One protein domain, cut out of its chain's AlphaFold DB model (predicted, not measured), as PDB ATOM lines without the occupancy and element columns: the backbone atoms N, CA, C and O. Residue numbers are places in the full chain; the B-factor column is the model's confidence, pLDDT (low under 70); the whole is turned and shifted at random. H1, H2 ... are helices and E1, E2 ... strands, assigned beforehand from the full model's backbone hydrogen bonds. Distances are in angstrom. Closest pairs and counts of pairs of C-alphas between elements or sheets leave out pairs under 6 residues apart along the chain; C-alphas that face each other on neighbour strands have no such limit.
ATOM      1  N   ALA A   7      -6.826  -4.687  31.497       96.69
ATOM      2  CA  ALA A   7      -6.797  -3.226  31.429       96.69
ATOM      3  C   ALA A   7      -5.913  -2.677  30.285       96.69
ATOM      4  O   ALA A   7      -6.228  -1.621  29.730       96.69
ATOM      5  N   MET A   8      -4.854  -3.403  29.899       98.00
ATOM      6  CA  MET A   8      -3.976  -3.047  28.783       98.00
ATOM      7  C   MET A   8      -4.557  -3.415  27.421       98.00
ATOM      8  O   MET A   8      -4.421  -2.629  26.486       98.00
ATOM      9  N   ILE A   9      -5.178  -4.587  27.280       97.56
ATOM     10  CA  ILE A   9      -5.543  -5.143  25.963       97.56
ATOM     11  C   ILE A   9      -7.025  -4.973  25.608       97.56
ATOM     12  O   ILE A   9      -7.399  -4.992  24.430       97.56
ATOM     13  N   GLN A  10      -7.892  -4.796  26.604       97.38
ATOM     14  CA  GLN A  10      -9.330  -4.687  26.390       97.38
ATOM     15  C   GLN A  10      -9.675  -3.392  25.646       97.38
ATOM     16  O   GLN A  10      -9.076  -2.339  25.867       97.38
ATOM     17  N   THR A  11     -10.698  -3.456  24.794       96.94
ATOM     18  CA  THR A  11     -11.161  -2.304  23.992       96.94
ATOM     19  C   THR A  11     -11.616  -1.121  24.835       96.94
ATOM     20  O   THR A  11     -11.354   0.018  24.480       96.94
ATOM     21  N   THR A  12     -12.237  -1.385  25.981       96.00
ATOM     22  CA  THR A  12     -12.702  -0.369  26.936       96.00
ATOM     23  C   THR A  12     -11.618   0.102  27.912       96.00
ATOM     24  O   THR A  12     -11.912   0.881  28.813       96.00
ATOM     25  N   GLY A  13     -10.392  -0.407  27.788       96.19
ATOM     26  CA  GLY A  13      -9.227  -0.015  28.574       96.19
ATOM     27  C   GLY A  13      -8.272   0.785  27.702       96.19
ATOM     28  O   GLY A  13      -8.699   1.640  26.930       96.19
ATOM     29  N   LEU A  14      -6.979   0.481  27.788       97.50
ATOM     30  CA  LEU A  14      -5.989   1.121  26.922       97.50
ATOM     31  C   LEU A  14      -6.014   0.581  25.493       97.50
ATOM     32  O   LEU A  14      -5.479   1.234  24.609       97.50
ATOM     33  N   HIS A  15      -6.637  -0.576  25.245       97.81
ATOM     34  CA  HIS A  15      -6.766  -1.159  23.906       97.81
ATOM     35  C   HIS A  15      -5.425  -1.213  23.150       97.81
ATOM     36  O   HIS A  15      -5.314  -0.900  21.962       97.81
ATOM     37  N   SER A  16      -4.379  -1.579  23.883       98.06
ATOM     38  CA  SER A  16      -3.028  -1.685  23.363       98.06
ATOM     39  C   SER A  16      -2.805  -3.025  22.661       98.06
ATOM     40  O   SER A  16      -3.391  -4.047  23.022       98.06
ATOM     41  N   THR A  17      -1.963  -3.017  21.634       97.75
ATOM     42  CA  THR A  17      -1.539  -4.210  20.899       97.75
ATOM     43  C   THR A  17      -0.030  -4.197  20.713       97.75
ATOM     44  O   THR A  17       0.577  -3.141  20.535       97.75
ATOM     45  N   PHE A  18       0.574  -5.378  20.730       96.56
ATOM     46  CA  PHE A  18       2.000  -5.573  20.478       96.56
ATOM     47  C   PHE A  18       2.328  -5.743  18.990       96.56
ATOM     48  O   PHE A  18       3.495  -5.740  18.617       96.56
ATOM     49  N   ASP A  19       1.324  -5.891  18.120       97.19
ATOM     50  CA  ASP A  19       1.548  -5.928  16.674       97.19
ATOM     51  C   ASP A  19       1.410  -4.517  16.097       97.19
ATOM     52  O   ASP A  19       0.306  -3.961  15.999       97.19
ATOM     53  N   LYS A  20       2.544  -3.953  15.673       96.38
ATOM     54  CA  LYS A  20       2.623  -2.628  15.052       96.38
ATOM     55  C   LYS A  20       1.688  -2.495  13.847       96.38
ATOM     56  O   LYS A  20       1.032  -1.469  13.694       96.38
ATOM     57  N   ARG A  21       1.544  -3.541  13.026       97.31
ATOM     58  CA  ARG A  21       0.663  -3.540  11.842       97.31
ATOM     59  C   ARG A  21      -0.805  -3.455  12.244       97.31
ATOM     60  O   ARG A  21      -1.591  -2.821  11.546       97.31
ATOM     61  N   ILE A  22      -1.185  -4.079  13.363       97.69
ATOM     62  CA  ILE A  22      -2.541  -3.964  13.916       97.69
ATOM     63  C   ILE A  22      -2.763  -2.554  14.461       97.69
ATOM     64  O   ILE A  22      -3.777  -1.946  14.126       97.69
ATOM     65  N   ALA A  23      -1.818  -2.017  15.238       97.75
ATOM     66  CA  ALA A  23      -1.920  -0.657  15.765       97.75
ATOM     67  C   ALA A  23      -2.064   0.378  14.637       97.75
ATOM     68  O   ALA A  23      -2.919   1.258  14.718       97.75
ATOM     69  N   CYS A  24      -1.308   0.229  13.544       97.25
ATOM     70  CA  CYS A  24      -1.364   1.107  12.371       97.25
ATOM     71  C   CYS A  24      -2.717   1.112  11.638       97.25
ATOM     72  O   CYS A  24      -2.963   2.024  10.856       97.25
ATOM     73  N   LYS A  25      -3.636   0.174  11.920       97.12
ATOM     74  CA  LYS A  25      -5.036   0.277  11.459       97.12
ATOM     75  C   LYS A  25      -5.791   1.435  12.129       97.12
ATOM     76  O   LYS A  25      -6.901   1.764  11.723       97.12
ATOM     77  N   GLY A  26      -5.218   2.039  13.173       97.38
ATOM     78  CA  GLY A  26      -5.746   3.201  13.883       97.38
ATOM     79  C   GLY A  26      -6.815   2.832  14.906       97.38
ATOM     80  O   GLY A  26      -6.672   3.140  16.087       97.38
ATOM     81  N   SER A  27      -7.857   2.120  14.478       97.50
ATOM     82  CA  SER A  27      -8.982   1.738  15.335       97.50
ATOM     83  C   SER A  27      -9.659   0.436  14.894       97.50
ATOM     84  O   SER A  27      -9.331  -0.144  13.856       97.50
ATOM     85  N   ARG A  28     -10.614  -0.045  15.697       97.31
ATOM     86  CA  ARG A  28     -11.614  -1.041  15.275       97.31
ATOM     87  C   ARG A  28     -12.978  -0.756  15.893       97.31
ATOM     88  O   ARG A  28     -13.060  -0.120  16.941       97.31
ATOM     89  N   ILE A  29     -14.027  -1.302  15.285       97.88
ATOM     90  CA  ILE A  29     -15.394  -1.241  15.810       97.88
ATOM     91  C   ILE A  29     -15.672  -2.481  16.665       97.88
ATOM     92  O   ILE A  29     -15.413  -3.608  16.243       97.88
ATOM     93  N   VAL A  30     -16.207  -2.277  17.869       97.31
ATOM     94  CA  VAL A  30     -16.672  -3.331  18.781       97.31
ATOM     95  C   VAL A  30     -17.998  -2.889  19.386       97.31
ATOM     96  O   VAL A  30     -18.060  -1.835  20.012       97.31
ATOM     97  N   ARG A  31     -19.061  -3.688  19.211       96.12
ATOM     98  CA  ARG A  31     -20.428  -3.342  19.658       96.12
ATOM     99  C   ARG A  31     -20.823  -1.919  19.230       96.12
ATOM    100  O   ARG A  31     -21.145  -1.088  20.072       96.12
ATOM    101  N   GLU A  32     -20.689  -1.645  17.930       97.25
ATOM    102  CA  GLU A  32     -21.048  -0.365  17.287       97.25
ATOM    103  C   GLU A  32     -20.250   0.861  17.766       97.25
ATOM    104  O   GLU A  32     -20.530   1.987  17.364       97.25
ATOM    105  N   LYS A  33     -19.211   0.662  18.583       97.88
ATOM    106  CA  LYS A  33     -18.331   1.728  19.068       97.88
ATOM    107  C   LYS A  33     -16.932   1.580  18.495       97.88
ATOM    108  O   LYS A  33     -16.379   0.481  18.468       97.88
ATOM    109  N   THR A  34     -16.351   2.693  18.064       98.12
ATOM    110  CA  THR A  34     -14.968   2.757  17.584       98.12
ATOM    111  C   THR A  34     -14.010   2.912  18.758       98.12
ATOM    112  O   THR A  34     -14.188   3.795  19.594       98.12
ATOM    113  N   TYR A  35     -12.969   2.086  18.791       98.31
ATOM    114  CA  TYR A  35     -11.906   2.151  19.790       98.31
ATOM    115  C   TYR A  35     -10.549   2.287  19.106       98.31
ATOM    116  O   TYR A  35     -10.220   1.507  18.207       98.31
ATOM    117  N   ASN A  36      -9.783   3.297  19.522       97.94
ATOM    118  CA  ASN A  36      -8.472   3.616  18.968       97.94
ATOM    119  C   ASN A  36      -7.383   2.779  19.632       97.94
ATOM    120  O   ASN A  36      -7.282   2.760  20.859       97.94
ATOM    121  N   TYR A  37      -6.507   2.200  18.820       98.38
ATOM    122  CA  TYR A  37      -5.383   1.424  19.319       98.38
ATOM    123  C   TYR A  37      -4.312   2.302  19.979       98.38
ATOM    124  O   TYR A  37      -4.093   3.469  19.625       98.38
ATOM    125  N   PHE A  38      -3.581   1.676  20.895       98.56
ATOM    126  CA  PHE A  38      -2.187   2.000  21.174       98.56
ATOM    127  C   PHE A  38      -1.287   0.863  20.681       98.56
ATOM    128  O   PHE A  38      -1.666  -0.306  20.722       98.56
ATOM    129  N   TYR A  39      -0.079   1.198  20.247       98.50
ATOM    130  CA  TYR A  39       1.010   0.241  20.106       98.50
ATOM    131  C   TYR A  39       1.763   0.124  21.432       98.50
ATOM    132  O   TYR A  39       2.076   1.139  22.052       98.50
ATOM    133  N   ASN A  40       2.053  -1.099  21.860       98.50
ATOM    134  CA  ASN A  40       2.834  -1.380  23.058       98.50
ATOM    135  C   ASN A  40       4.127  -2.128  22.685       98.50
ATOM    136  O   ASN A  40       4.130  -3.364  22.670       98.50
ATOM    137  N   PRO A  41       5.230  -1.410  22.397       97.94
ATOM    138  CA  PRO A  41       6.515  -2.025  22.072       97.94
ATOM    139  C   PRO A  41       7.147  -2.772  23.253       97.94
ATOM    140  O   PRO A  41       8.086  -3.539  23.045       97.94
ATOM    141  N   MET A  42       6.653  -2.602  24.486       98.19
ATOM    142  CA  MET A  42       7.261  -3.224  25.667       98.19
ATOM    143  C   MET A  42       7.184  -4.750  25.642       98.19
ATOM    144  O   MET A  42       8.015  -5.418  26.246       98.19
ATOM    145  N   TRP A  43       6.239  -5.318  24.889       97.25
ATOM    146  CA  TRP A  43       6.163  -6.764  24.675       97.25
ATOM    147  C   TRP A  43       7.419  -7.339  24.010       97.25
ATOM    148  O   TRP A  43       7.719  -8.511  24.209       97.25
ATOM    149  N   SER A  44       8.168  -6.529  23.252       96.88
ATOM    150  CA  SER A  44       9.393  -6.968  22.566       96.88
ATOM    151  C   SER A  44      10.544  -7.312  23.516       96.88
ATOM    152  O   SER A  44      11.509  -7.934  23.088       96.88
ATOM    153  N   PHE A  45      10.452  -6.937  24.793       97.62
ATOM    154  CA  PHE A  45      11.454  -7.263  25.810       97.62
ATOM    155  C   PHE A  45      11.206  -8.610  26.496       97.62
ATOM    156  O   PHE A  45      12.028  -9.026  27.300       97.62
ATOM    157  N   TYR A  46      10.089  -9.290  26.225       95.44
ATOM    158  CA  TYR A  46       9.843 -10.599  26.822       95.44
ATOM    159  C   TYR A  46      10.618 -11.715  26.118       95.44
ATOM    160  O   TYR A  46      10.534 -11.874  24.901       95.44
ATOM    161  N   GLY A  47      11.240 -12.574  26.923       92.94
ATOM    162  CA  GLY A  47      11.842 -13.832  26.499       92.94
ATOM    163  C   GLY A  47      13.349 -13.728  26.280       92.94
ATOM    164  O   GLY A  47      13.907 -12.646  26.161       92.94
ATOM    165  N   GLU A  48      14.002 -14.885  26.185       90.56
ATOM    166  CA  GLU A  48      15.466 -14.999  26.062       90.56
ATOM    167  C   GLU A  48      16.054 -14.196  24.891       90.56
ATOM    168  O   GLU A  48      17.151 -13.659  24.979       90.56
ATOM    169  N   TYR A  49      15.300 -14.089  23.796       94.25
ATOM    170  CA  TYR A  49      15.683 -13.332  22.600       94.25
ATOM    171  C   TYR A  49      14.960 -11.983  22.502       94.25
ATOM    172  O   TYR A  49      14.757 -11.456  21.406       94.25
ATOM    173  N   GLY A  50      14.509 -11.458  23.641       94.38
ATOM    174  CA  GLY A  50      13.900 -10.145  23.748       94.38
ATOM    175  C   GLY A  50      14.882  -9.025  23.403       94.38
ATOM    176  O   GLY A  50      16.093  -9.200  23.318       94.38
ATOM    177  N   LYS A  51      14.339  -7.826  23.201       94.81
ATOM    178  CA  LYS A  51      15.074  -6.636  22.758       94.81
ATOM    179  C   LYS A  51      16.169  -6.146  23.728       94.81
ATOM    180  O   LYS A  51      17.014  -5.359  23.307       94.81
ATOM    181  N   GLY A  52      16.151  -6.537  25.003       92.88
ATOM    182  CA  GLY A  52      17.081  -6.035  26.025       92.88
ATOM    183  C   GLY A  52      17.710  -7.137  26.875       92.88
ATOM    184  O   GLY A  52      17.366  -8.303  26.738       92.88
ATOM    185  N   ASP A  53      18.595  -6.744  27.794       94.00
ATOM    186  CA  ASP A  53      19.348  -7.675  28.656       94.00
ATOM    187  C   ASP A  53      18.501  -8.315  29.773       94.00
ATOM    188  O   ASP A  53      18.958  -9.200  30.496       94.00
ATOM    189  N   VAL A  54      17.277  -7.820  29.972       96.62
ATOM    190  CA  VAL A  54      16.343  -8.259  31.012       96.62
ATOM    191  C   VAL A  54      14.921  -8.339  30.466       96.62
ATOM    192  O   VAL A  54      14.544  -7.626  29.537       96.62
ATOM    193  N   ASN A  55      14.104  -9.167  31.118       96.31
ATOM    194  CA  ASN A  55      12.748  -9.508  30.684       96.31
ATOM    195  C   ASN A  55      11.641  -8.617  31.282       96.31
ATOM    196  O   ASN A  55      10.457  -8.951  31.213       96.31
ATOM    197  N   GLY A  56      12.004  -7.515  31.936       97.31
ATOM    198  CA  GLY A  56      11.058  -6.661  32.645       97.31
ATOM    199  C   GLY A  56      11.717  -5.454  33.290       97.31
ATOM    200  O   GLY A  56      12.939  -5.355  33.365       97.31
ATOM    201  N   THR A  57      10.887  -4.543  33.784       98.06
ATOM    202  CA  THR A  57      11.336  -3.362  34.529       98.06
ATOM    203  C   THR A  57      11.327  -3.605  36.030       98.06
ATOM    204  O   THR A  57      11.976  -2.881  36.766       98.06
ATOM    205  N   TYR A  58      10.639  -4.644  36.500       97.56
ATOM    206  CA  TYR A  58      10.490  -4.961  37.914       97.56
ATOM    207  C   TYR A  58      10.768  -6.440  38.165       97.56
ATOM    208  O   TYR A  58      10.174  -7.295  37.508       97.56
ATOM    209  N   TYR A  59      11.620  -6.765  39.139       96.50
ATOM    210  CA  TYR A  59      11.908  -8.151  39.510       96.50
ATOM    211  C   TYR A  59      11.424  -8.456  40.925       96.50
ATOM    212  O   TYR A  59      11.995  -7.989  41.914       96.50
ATOM    213  N   LYS A  60      10.382  -9.282  41.022       92.75
ATOM    214  CA  LYS A  60       9.846  -9.773  42.292       92.75
ATOM    215  C   LYS A  60       9.216 -11.149  42.097       92.75
ATOM    216  O   LYS A  60       8.004 -11.229  41.892       92.75
ATOM    217  N   PRO A  61      10.020 -12.218  42.186       92.44
ATOM    218  CA  PRO A  61       9.474 -13.556  42.282       92.44
ATOM    219  C   PRO A  61       8.607 -13.670  43.537       92.44
ATOM    220  O   PRO A  61       8.896 -13.083  44.588       92.44
ATOM    221  N   VAL A  62       7.520 -14.413  43.412       92.25
ATOM    222  CA  VAL A  62       6.558 -14.698  44.470       92.25
ATOM    223  C   VAL A  62       6.318 -16.201  44.532       92.25
ATOM    224  O   VAL A  62       6.153 -16.863  43.519       92.25
ATOM    225  N   ASN A  63       6.211 -16.759  45.735       91.75
ATOM    226  CA  ASN A  63       5.929 -18.187  45.913       91.75
ATOM    227  C   ASN A  63       4.436 -18.487  45.682       91.75
ATOM    228  O   ASN A  63       3.710 -18.833  46.616       91.75
ATOM    229  N   LYS A  64       3.945 -18.274  44.457       93.94
ATOM    230  CA  LYS A  64       2.547 -18.478  44.052       93.94
ATOM    231  C   LYS A  64       2.470 -19.225  42.714       93.94
ATOM    232  O   LYS A  64       3.411 -19.145  41.934       93.94
ATOM    233  N   PRO A  65       1.338 -19.897  42.409       94.25
ATOM    234  CA  PRO A  65       1.171 -20.627  41.147       94.25
ATOM    235  C   PRO A  65       1.332 -19.772  39.885       94.25
ATOM    236  O   PRO A  65       1.702 -20.289  38.838       94.25
ATOM    237  N   VAL A  66       1.041 -18.474  39.981       91.44
ATOM    238  CA  VAL A  66       1.304 -17.503  38.919       91.44
ATOM    239  C   VAL A  66       2.414 -16.588  39.403       91.44
ATOM    240  O   VAL A  66       2.182 -15.716  40.245       91.44
ATOM    241  N   ASP A  67       3.608 -16.808  38.871       93.19
ATOM    242  CA  ASP A  67       4.782 -15.983  39.108       93.19
ATOM    243  C   ASP A  67       5.563 -15.819  37.805       93.19
ATOM    244  O   ASP A  67       5.935 -16.797  37.160       93.19
ATOM    245  N   PHE A  68       5.796 -14.569  37.417       92.06
ATOM    246  CA  PHE A  68       6.604 -14.234  36.247       92.06
ATOM    247  C   PHE A  68       8.071 -13.985  36.618       92.06
ATOM    248  O   PHE A  68       8.932 -13.981  35.740       92.06
ATOM    249  N   GLY A  69       8.373 -13.740  37.902       94.81
ATOM    250  CA  GLY A  69       9.648 -13.196  38.369       94.81
ATOM    251  C   GLY A  69       9.853 -11.762  37.880       94.81
ATOM    252  O   GLY A  69       9.734 -10.803  38.650       94.81
ATOM    253  N   TRP A  70      10.111 -11.616  36.582       96.75
ATOM    254  CA  TRP A  70      10.165 -10.345  35.870       96.75
ATOM    255  C   TRP A  70       8.773  -9.866  35.463       96.75
ATOM    256  O   TRP A  70       7.974 -10.592  34.877       96.75
ATOM    257  N   ASN A  71       8.497  -8.604  35.753       97.31
ATOM    258  CA  ASN A  71       7.268  -7.918  35.407       97.31
ATOM    259  C   ASN A  71       7.590  -6.652  34.612       97.31
ATOM    260  O   ASN A  71       8.605  -5.995  34.839       97.31
ATOM    261  N   MET A  72       6.696  -6.292  33.699       97.56
ATOM    262  CA  MET A  72       6.799  -5.107  32.852       97.56
ATOM    263  C   MET A  72       5.732  -4.103  33.281       97.56
ATOM    264  O   MET A  72       4.666  -3.983  32.672       97.56
ATOM    265  N   PHE A  73       5.972  -3.463  34.422       97.12
ATOM    266  CA  PHE A  73       5.004  -2.549  35.028       97.12
ATOM    267  C   PHE A  73       5.116  -1.131  34.490       97.12
ATOM    268  O   PHE A  73       4.083  -0.475  34.346       97.12
ATOM    269  N   ASP A  74       6.326  -0.706  34.143       97.94
ATOM    270  CA  ASP A  74       6.587   0.551  33.452       97.94
ATOM    271  C   ASP A  74       6.489   0.288  31.960       97.94
ATOM    272  O   ASP A  74       7.045  -0.688  31.451       97.94
ATOM    273  N   GLN A  75       5.707   1.106  31.259       97.31
ATOM    274  CA  GLN A  75       5.408   0.844  29.861       97.31
ATOM    275  C   GLN A  75       5.320   2.121  29.041       97.31
ATOM    276  O   GLN A  75       4.760   3.122  29.484       97.31
ATOM    277  N   VAL A  76       5.813   2.043  27.807       98.12
ATOM    278  CA  VAL A  76       5.614   3.065  26.780       98.12
ATOM    279  C   VAL A  76       4.475   2.611  25.878       98.12
ATOM    280  O   VAL A  76       4.537   1.535  25.287       98.12
ATOM    281  N   LEU A  77       3.432   3.433  25.766       98.25
ATOM    282  CA  LEU A  77       2.322   3.223  24.840       98.25
ATOM    283  C   LEU A  77       2.328   4.326  23.795       98.25
ATOM    284  O   LEU A  77       2.327   5.511  24.124       98.25
ATOM    285  N   VAL A  78       2.303   3.936  22.527       98.12
ATOM    286  CA  VAL A  78       2.508   4.858  21.413       98.12
ATOM    287  C   VAL A  78       1.254   4.920  20.560       98.12
ATOM    288  O   VAL A  78       0.707   3.895  20.145       98.12
ATOM    289  N   ARG A  79       0.767   6.132  20.284       96.81
ATOM    290  CA  ARG A  79      -0.325   6.308  19.323       96.81
ATOM    291  C   ARG A  79       0.172   6.002  17.909       96.81
ATOM    292  O   ARG A  79       1.284   6.405  17.574       96.81
ATOM    293  N   PRO A  80      -0.652   5.374  17.050       94.94
ATOM    294  CA  PRO A  80      -0.252   5.044  15.682       94.94
ATOM    295  C   PRO A  80       0.292   6.231  14.878       94.94
ATOM    296  O   PRO A  80       1.241   6.068  14.117       94.94
ATOM    297  N   SER A  81      -0.242   7.437  15.100       94.38
ATOM    298  CA  SER A  81       0.215   8.671  14.446       94.38
ATOM    299  C   SER A  81       1.670   9.045  14.751       94.38
ATOM    300  O   SER A  81       2.286   9.747  13.957       94.38
ATOM    301  N   LEU A  82       2.236   8.570  15.865       95.94
ATOM    302  CA  LEU A  82       3.622   8.847  16.253       95.94
ATOM    303  C   LEU A  82       4.612   7.822  15.679       95.94
ATOM    304  O   LEU A  82       5.812   8.070  15.678       95.94
ATOM    305  N   LEU A  83       4.137   6.679  15.169       93.94
ATOM    306  CA  LEU A  83       4.998   5.563  14.752       93.94
ATOM    307  C   LEU A  83       5.756   5.798  13.447       93.94
ATOM    308  O   LEU A  83       6.698   5.058  13.173       93.94
ATOM    309  N   ALA A  84       5.312   6.750  12.624       88.06
ATOM    310  CA  ALA A  84       5.909   6.986  11.316       88.06
ATOM    311  C   ALA A  84       7.287   7.648  11.443       88.06
ATOM    312  O   ALA A  84       8.261   7.100  10.944       88.06
ATOM    313  N   ASN A  85       7.364   8.797  12.128       88.50
ATOM    314  CA  ASN A  85       8.561   9.649  12.122       88.50
ATOM    315  C   ASN A  85       8.899  10.291  13.484       88.50
ATOM    316  O   ASN A  85       9.849  11.071  13.554       88.50
ATOM    317  N   VAL A  86       8.115  10.017  14.536       96.31
ATOM    318  CA  VAL A  86       8.293  10.653  15.855       96.31
ATOM    319  C   VAL A  86       8.893   9.663  16.842       96.31
ATOM    320  O   VAL A  86       9.965   9.897  17.377       96.31
ATOM    321  N   PHE A  87       8.246   8.525  17.073       97.38
ATOM    322  CA  PHE A  87       8.754   7.531  18.011       97.38
ATOM    323  C   PHE A  87       9.899   6.720  17.396       97.38
ATOM    324  O   PHE A  87       9.669   5.891  16.512       97.38
ATOM    325  N   ASP A  88      11.122   6.930  17.890       96.38
ATOM    326  CA  ASP A  88      12.268   6.098  17.532       96.38
ATOM    327  C   ASP A  88      12.222   4.790  18.318       96.38
ATOM    328  O   ASP A  88      12.755   4.657  19.420       96.38
ATOM    329  N   GLU A  89      11.595   3.784  17.724       94.94
ATOM    330  CA  GLU A  89      11.475   2.467  18.335       94.94
ATOM    331  C   GLU A  89      12.834   1.808  18.608       94.94
ATOM    332  O   GLU A  89      12.942   1.003  19.533       94.94
ATOM    333  N   SER A  90      13.885   2.144  17.853       94.81
ATOM    334  CA  SER A  90      15.224   1.587  18.061       94.81
ATOM    335  C   SER A  90      15.875   2.108  19.346       94.81
ATOM    336  O   SER A  90      16.588   1.354  20.008       94.81
ATOM    337  N   SER A  91      15.540   3.337  19.750       96.75
ATOM    338  CA  SER A  91      16.024   3.965  20.984       96.75
ATOM    339  C   SER A  91      15.412   3.395  22.265       96.75
ATOM    340  O   SER A  91      16.013   3.549  23.323       96.75
ATOM    341  N   LEU A  92      14.248   2.734  22.185       98.06
ATOM    342  CA  LEU A  92      13.563   2.193  23.359       98.06
ATOM    343  C   LEU A  92      14.423   1.128  24.049       98.06
ATOM    344  O   LEU A  92      14.741   0.107  23.440       98.06
ATOM    345  N   LYS A  93      14.758   1.325  25.323       98.00
ATOM    346  CA  LYS A  93      15.609   0.420  26.109       98.00
ATOM    347  C   LYS A  93      15.143   0.349  27.557       98.00
ATOM    348  O   LYS A  93      14.689   1.341  28.118       98.00
ATOM    349  N   ILE A  94      15.325  -0.817  28.174       98.38
ATOM    350  CA  ILE A  94      15.330  -0.958  29.633       98.38
ATOM    351  C   ILE A  94      16.780  -0.788  30.074       98.38
ATOM    352  O   ILE A  94      17.658  -1.517  29.613       98.38
ATOM    353  N   ILE A  95      17.043   0.199  30.922       98.00
ATOM    354  CA  ILE A  95      18.399   0.561  31.320       98.00
ATOM    355  C   ILE A  95      18.868  -0.358  32.446       98.00
ATOM    356  O   ILE A  95      18.258  -0.411  33.510       98.00
ATOM    357  N   THR A  96      19.990  -1.046  32.229       97.88
ATOM    358  CA  THR A  96      20.666  -1.901  33.222       97.88
ATOM    359  C   THR A  96      21.960  -1.276  33.755       97.88
ATOM    360  O   THR A  96      22.492  -1.726  34.770       97.88
ATOM    361  N   GLN A  97      22.444  -0.197  33.132       96.62
ATOM    362  CA  GLN A  97      23.659   0.519  33.525       96.62
ATOM    363  C   GLN A  97      23.532   2.027  33.265       96.62
ATOM    364  O   GLN A  97      23.099   2.442  32.194       96.62
ATOM    365  N   ILE A  98      23.958   2.851  34.230       95.06
ATOM    366  CA  ILE A  98      24.011   4.316  34.120       95.06
ATOM    367  C   ILE A  98      25.449   4.769  34.374       95.06
ATOM    368  O   ILE A  98      25.943   4.702  35.501       95.06
ATOM    369  N   GLY A  99      26.143   5.222  33.328       94.81
ATOM    370  CA  GLY A  99      27.572   5.528  33.416       94.81
ATOM    371  C   GLY A  99      28.366   4.305  33.891       94.81
ATOM    372  O   GLY A  99      28.333   3.257  33.248       94.81
ATOM    373  N   SER A 100      29.054   4.424  35.030       95.75
ATOM    374  CA  SER A 100      29.782   3.324  35.684       95.75
ATOM    375  C   SER A 100      28.936   2.501  36.667       95.75
ATOM    376  O   SER A 100      29.418   1.510  37.217       95.75
ATOM    377  N   VAL A 101      27.681   2.885  36.917       95.31
ATOM    378  CA  VAL A 101      26.804   2.225  37.891       95.31
ATOM    379  C   VAL A 101      25.998   1.123  37.207       95.31
ATOM    380  O   VAL A 101      25.069   1.401  36.453       95.31
ATOM    381  N   ASN A 102      26.312  -0.138  37.514       96.62
ATOM    382  CA  ASN A 102      25.482  -1.282  37.132       96.62
ATOM    383  C   ASN A 102      24.280  -1.414  38.093       96.62
ATOM    384  O   ASN A 102      24.461  -1.496  39.319       96.62
ATOM    385  N   LEU A 103      23.070  -1.425  37.528       97.81
ATOM    386  CA  LEU A 103      21.790  -1.516  38.237       97.81
ATOM    387  C   LEU A 103      21.389  -2.958  38.569       97.81
ATOM    388  O   LEU A 103      20.454  -3.167  39.339       97.81
ATOM    389  N   LEU A 104      22.095  -3.949  38.031       97.31
ATOM    390  CA  LEU A 104      21.920  -5.361  38.344       97.31
ATOM    391  C   LEU A 104      22.940  -5.830  39.394       97.31
ATOM    392  O   LEU A 104      23.978  -5.205  39.648       97.31
ATOM    393  N   ASN A 105      22.612  -6.929  40.065       95.38
ATOM    394  CA  ASN A 105      23.499  -7.657  40.965       95.38
ATOM    395  C   ASN A 105      24.133  -8.870  40.253       95.38
ATOM    396  O   ASN A 105      23.855  -9.132  39.087       95.38
ATOM    397  N   ASN A 106      24.950  -9.643  40.972       94.94
ATOM    398  CA  ASN A 106      25.672 -10.797  40.413       94.94
ATOM    399  C   ASN A 106      24.763 -11.944  39.926       94.94
ATOM    400  O   ASN A 106      25.243 -12.843  39.246       94.94
ATOM    401  N   ASN A 107      23.469 -11.916  40.257       94.00
ATOM    402  CA  ASN A 107      22.468 -12.869  39.777       94.00
ATOM    403  C   ASN A 107      21.686 -12.324  38.566       94.00
ATOM    404  O   ASN A 107      20.638 -12.870  38.236       94.00
ATOM    405  N   ASN A 108      22.145 -11.232  37.939       93.06
ATOM    406  CA  ASN A 108      21.485 -10.551  36.820       93.06
ATOM    407  C   ASN A 108      20.047 -10.092  37.127       93.06
ATOM    408  O   ASN A 108      19.183 -10.070  36.255       93.06
ATOM    409  N   VAL A 109      19.782  -9.700  38.378       95.06
ATOM    410  CA  VAL A 109      18.507  -9.091  38.797       95.06
ATOM    411  C   VAL A 109      18.741  -7.750  39.481       95.06
ATOM    412  O   VAL A 109      19.869  -7.431  39.855       95.06
ATOM    413  N   ILE A 110      17.682  -6.957  39.655       96.88
ATOM    414  CA  ILE A 110      17.767  -5.568  40.131       96.88
ATOM    415  C   ILE A 110      18.499  -5.478  41.481       96.88
ATOM    416  O   ILE A 110      18.172  -6.167  42.456       96.88
ATOM    417  N   LYS A 111      19.513  -4.611  41.541       95.81
ATOM    418  CA  LYS A 111      20.249  -4.284  42.761       95.81
ATOM    419  C   LYS A 111      19.370  -3.424  43.666       95.81
ATOM    420  O   LYS A 111      18.884  -2.369  43.273       95.81
ATOM    421  N   LYS A 112      19.208  -3.854  44.916       89.44
ATOM    422  CA  LYS A 112      18.450  -3.106  45.925       89.44
ATOM    423  C   LYS A 112      19.183  -1.819  46.323       89.44
ATOM    424  O   LYS A 112      20.410  -1.799  46.361       89.44
ATOM    425  N   GLY A 113      18.426  -0.787  46.690       88.75
ATOM    426  CA  GLY A 113      18.942   0.436  47.320       88.75
ATOM    427  C   GLY A 113      18.847   1.708  46.475       88.75
ATOM    428  O   GLY A 113      18.858   2.788  47.050       88.75
ATOM    429  N   LEU A 114      18.701   1.597  45.149       87.88
ATOM    430  CA  LEU A 114      18.420   2.748  44.273       87.88
ATOM    431  C   LEU A 114      16.932   2.832  43.924       87.88
ATOM    432  O   LEU A 114      16.292   3.854  44.135       87.88
ATOM    433  N   SER A 115      16.395   1.733  43.399       94.38
ATOM    434  CA  SER A 115      15.000   1.561  43.004       94.38
ATOM    435  C   SER A 115      14.717   0.061  42.924       94.38
ATOM    436  O   SER A 115      15.637  -0.735  42.726       94.38
ATOM    437  N   ASP A 116      13.464  -0.341  43.094       94.94
ATOM    438  CA  ASP A 116      12.993  -1.691  42.782       94.94
ATOM    439  C   ASP A 116      12.546  -1.839  41.316       94.94
ATOM    440  O   ASP A 116      12.285  -2.954  40.872       94.94
ATOM    441  N   HIS A 117      12.545  -0.740  40.556       97.56
ATOM    442  CA  HIS A 117      12.293  -0.682  39.117       97.56
ATOM    443  C   HIS A 117      13.532  -0.230  38.323       97.56
ATOM    444  O   HIS A 117      14.280   0.648  38.765       97.56
ATOM    445  N   LEU A 118      13.713  -0.787  37.123       98.19
ATOM    446  CA  LEU A 118      14.684  -0.343  36.124       98.19
ATOM    447  C   LEU A 118      14.108   0.807  35.284       98.19
ATOM    448  O   LEU A 118      12.940   0.743  34.891       98.19
ATOM    449  N   PRO A 119      14.910   1.838  34.963       97.50
ATOM    450  CA  PRO A 119      14.473   2.923  34.093       97.50
ATOM    451  C   PRO A 119      14.195   2.447  32.665       97.50
ATOM    452  O   PRO A 119      14.846   1.530  32.162       97.50
ATOM    453  N   ILE A 120      13.283   3.142  31.986       98.25
ATOM    454  CA  ILE A 120      13.091   3.033  30.539       98.25
ATOM    455  C   ILE A 120      13.612   4.313  29.894       98.25
ATOM    456  O   ILE A 120      13.284   5.413  30.336       98.25
ATOM    457  N   GLU A 121      14.381   4.159  28.826       97.81
ATOM    458  CA  GLU A 121      14.819   5.246  27.954       97.81
ATOM    459  C   GLU A 121      14.173   5.080  26.580       97.81
ATOM    460  O   GLU A 121      14.046   3.963  26.080       97.81
ATOM    461  N   PHE A 122      13.750   6.186  25.974       97.69
ATOM    462  CA  PHE A 122      13.328   6.248  24.580       97.69
ATOM    463  C   PHE A 122      13.411   7.691  24.083       97.69
ATOM    464  O   PHE A 122      13.349   8.635  24.870       97.69
ATOM    465  N   ASN A 123      13.473   7.847  22.766       97.44
ATOM    466  CA  ASN A 123      13.527   9.132  22.096       97.44
ATOM    467  C   ASN A 123      12.268   9.384  21.271       97.44
ATOM    468  O   ASN A 123      11.669   8.483  20.672       97.44
ATOM    469  N   LEU A 124      11.904  10.658  21.220       96.50
ATOM    470  CA  LEU A 124      10.921  11.196  20.302       96.50
ATOM    471  C   LEU A 124      11.637  12.210  19.410       96.50
ATOM    472  O   LEU A 124      12.187  13.197  19.890       96.50
ATOM    473  N   ASN A 125      11.654  11.934  18.116       94.00
ATOM    474  CA  ASN A 125      12.270  12.772  17.105       94.00
ATOM    475  C   ASN A 125      11.280  13.833  16.630       94.00
ATOM    476  O   ASN A 125      10.080  13.571  16.543       94.00
TER     477      ASN A 125
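Overview. This is residues 7 to 125 of the 127 residues of an uncharacterized protein of Chitinophaga pinensis (strain ATCC 43595 / DSM 2588 / LMG 13176 / NBRC 15968 / NCIMB 11800 / UQM 2034) (UniProt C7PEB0). Little of this domain is regular structure: it is mostly long loops, with tiny helix H2 near the middle, a hairpin of E3 and E4, in which E3 bends, along one side, the small hairpin E1 and E2 far out at one end, and residues 62 to 67 sticking out. The 119 printed residues include two named helices and four named strands, ordered H1 E1 E2 H2 E3 E4, with two antiparallel two-stranded sheets; the class is mixed, with 30 residues in named elements. It is only just loose, close to compact: radius of gyration of the C-alphas 16.3 A, spans 52 by 40 by 24 A.

Arrangement. E3, residues 87 to 94, bends by 75 degrees at residue 90. It forms an antiparallel hairpin with E4, residues 120 to 124, at 167 degrees; N 93 and O 121 are 2.8 A apart, within hydrogen-bond range. The closest C-alphas of E3 and H2, residues 41 to 45, are those of Glu 89 and Pro 41, 7.7 A apart. E1, residues 27 to 30, and E2, residues 33 to 36, form another antiparallel hairpin, with N 30 and O 33 at 2.8 A. H1, residues 20 to 23, is only just apart from H2, at 8.0 A. H2 has 0 of 1 O i to N i+4 pairs within range, but 2 of 2 O i to N i+3; H1 is too short for an i+4 pair.

Along the chain. E3 is 15.8 A long and E4 13.3 A. H1 begins at C-alpha 20 (2.623, -2.628, 15.052); E4 ends at C-alpha 124 (10.921, 11.196, 20.302).

Size, cuts and confidence. The farthest C-alphas, of Glu 32 and Ser 100, are 54.2 A apart. The printed part has no cut; the links H2 to E3 and E3 to E4 are long. No printed residue is under pLDDT 70.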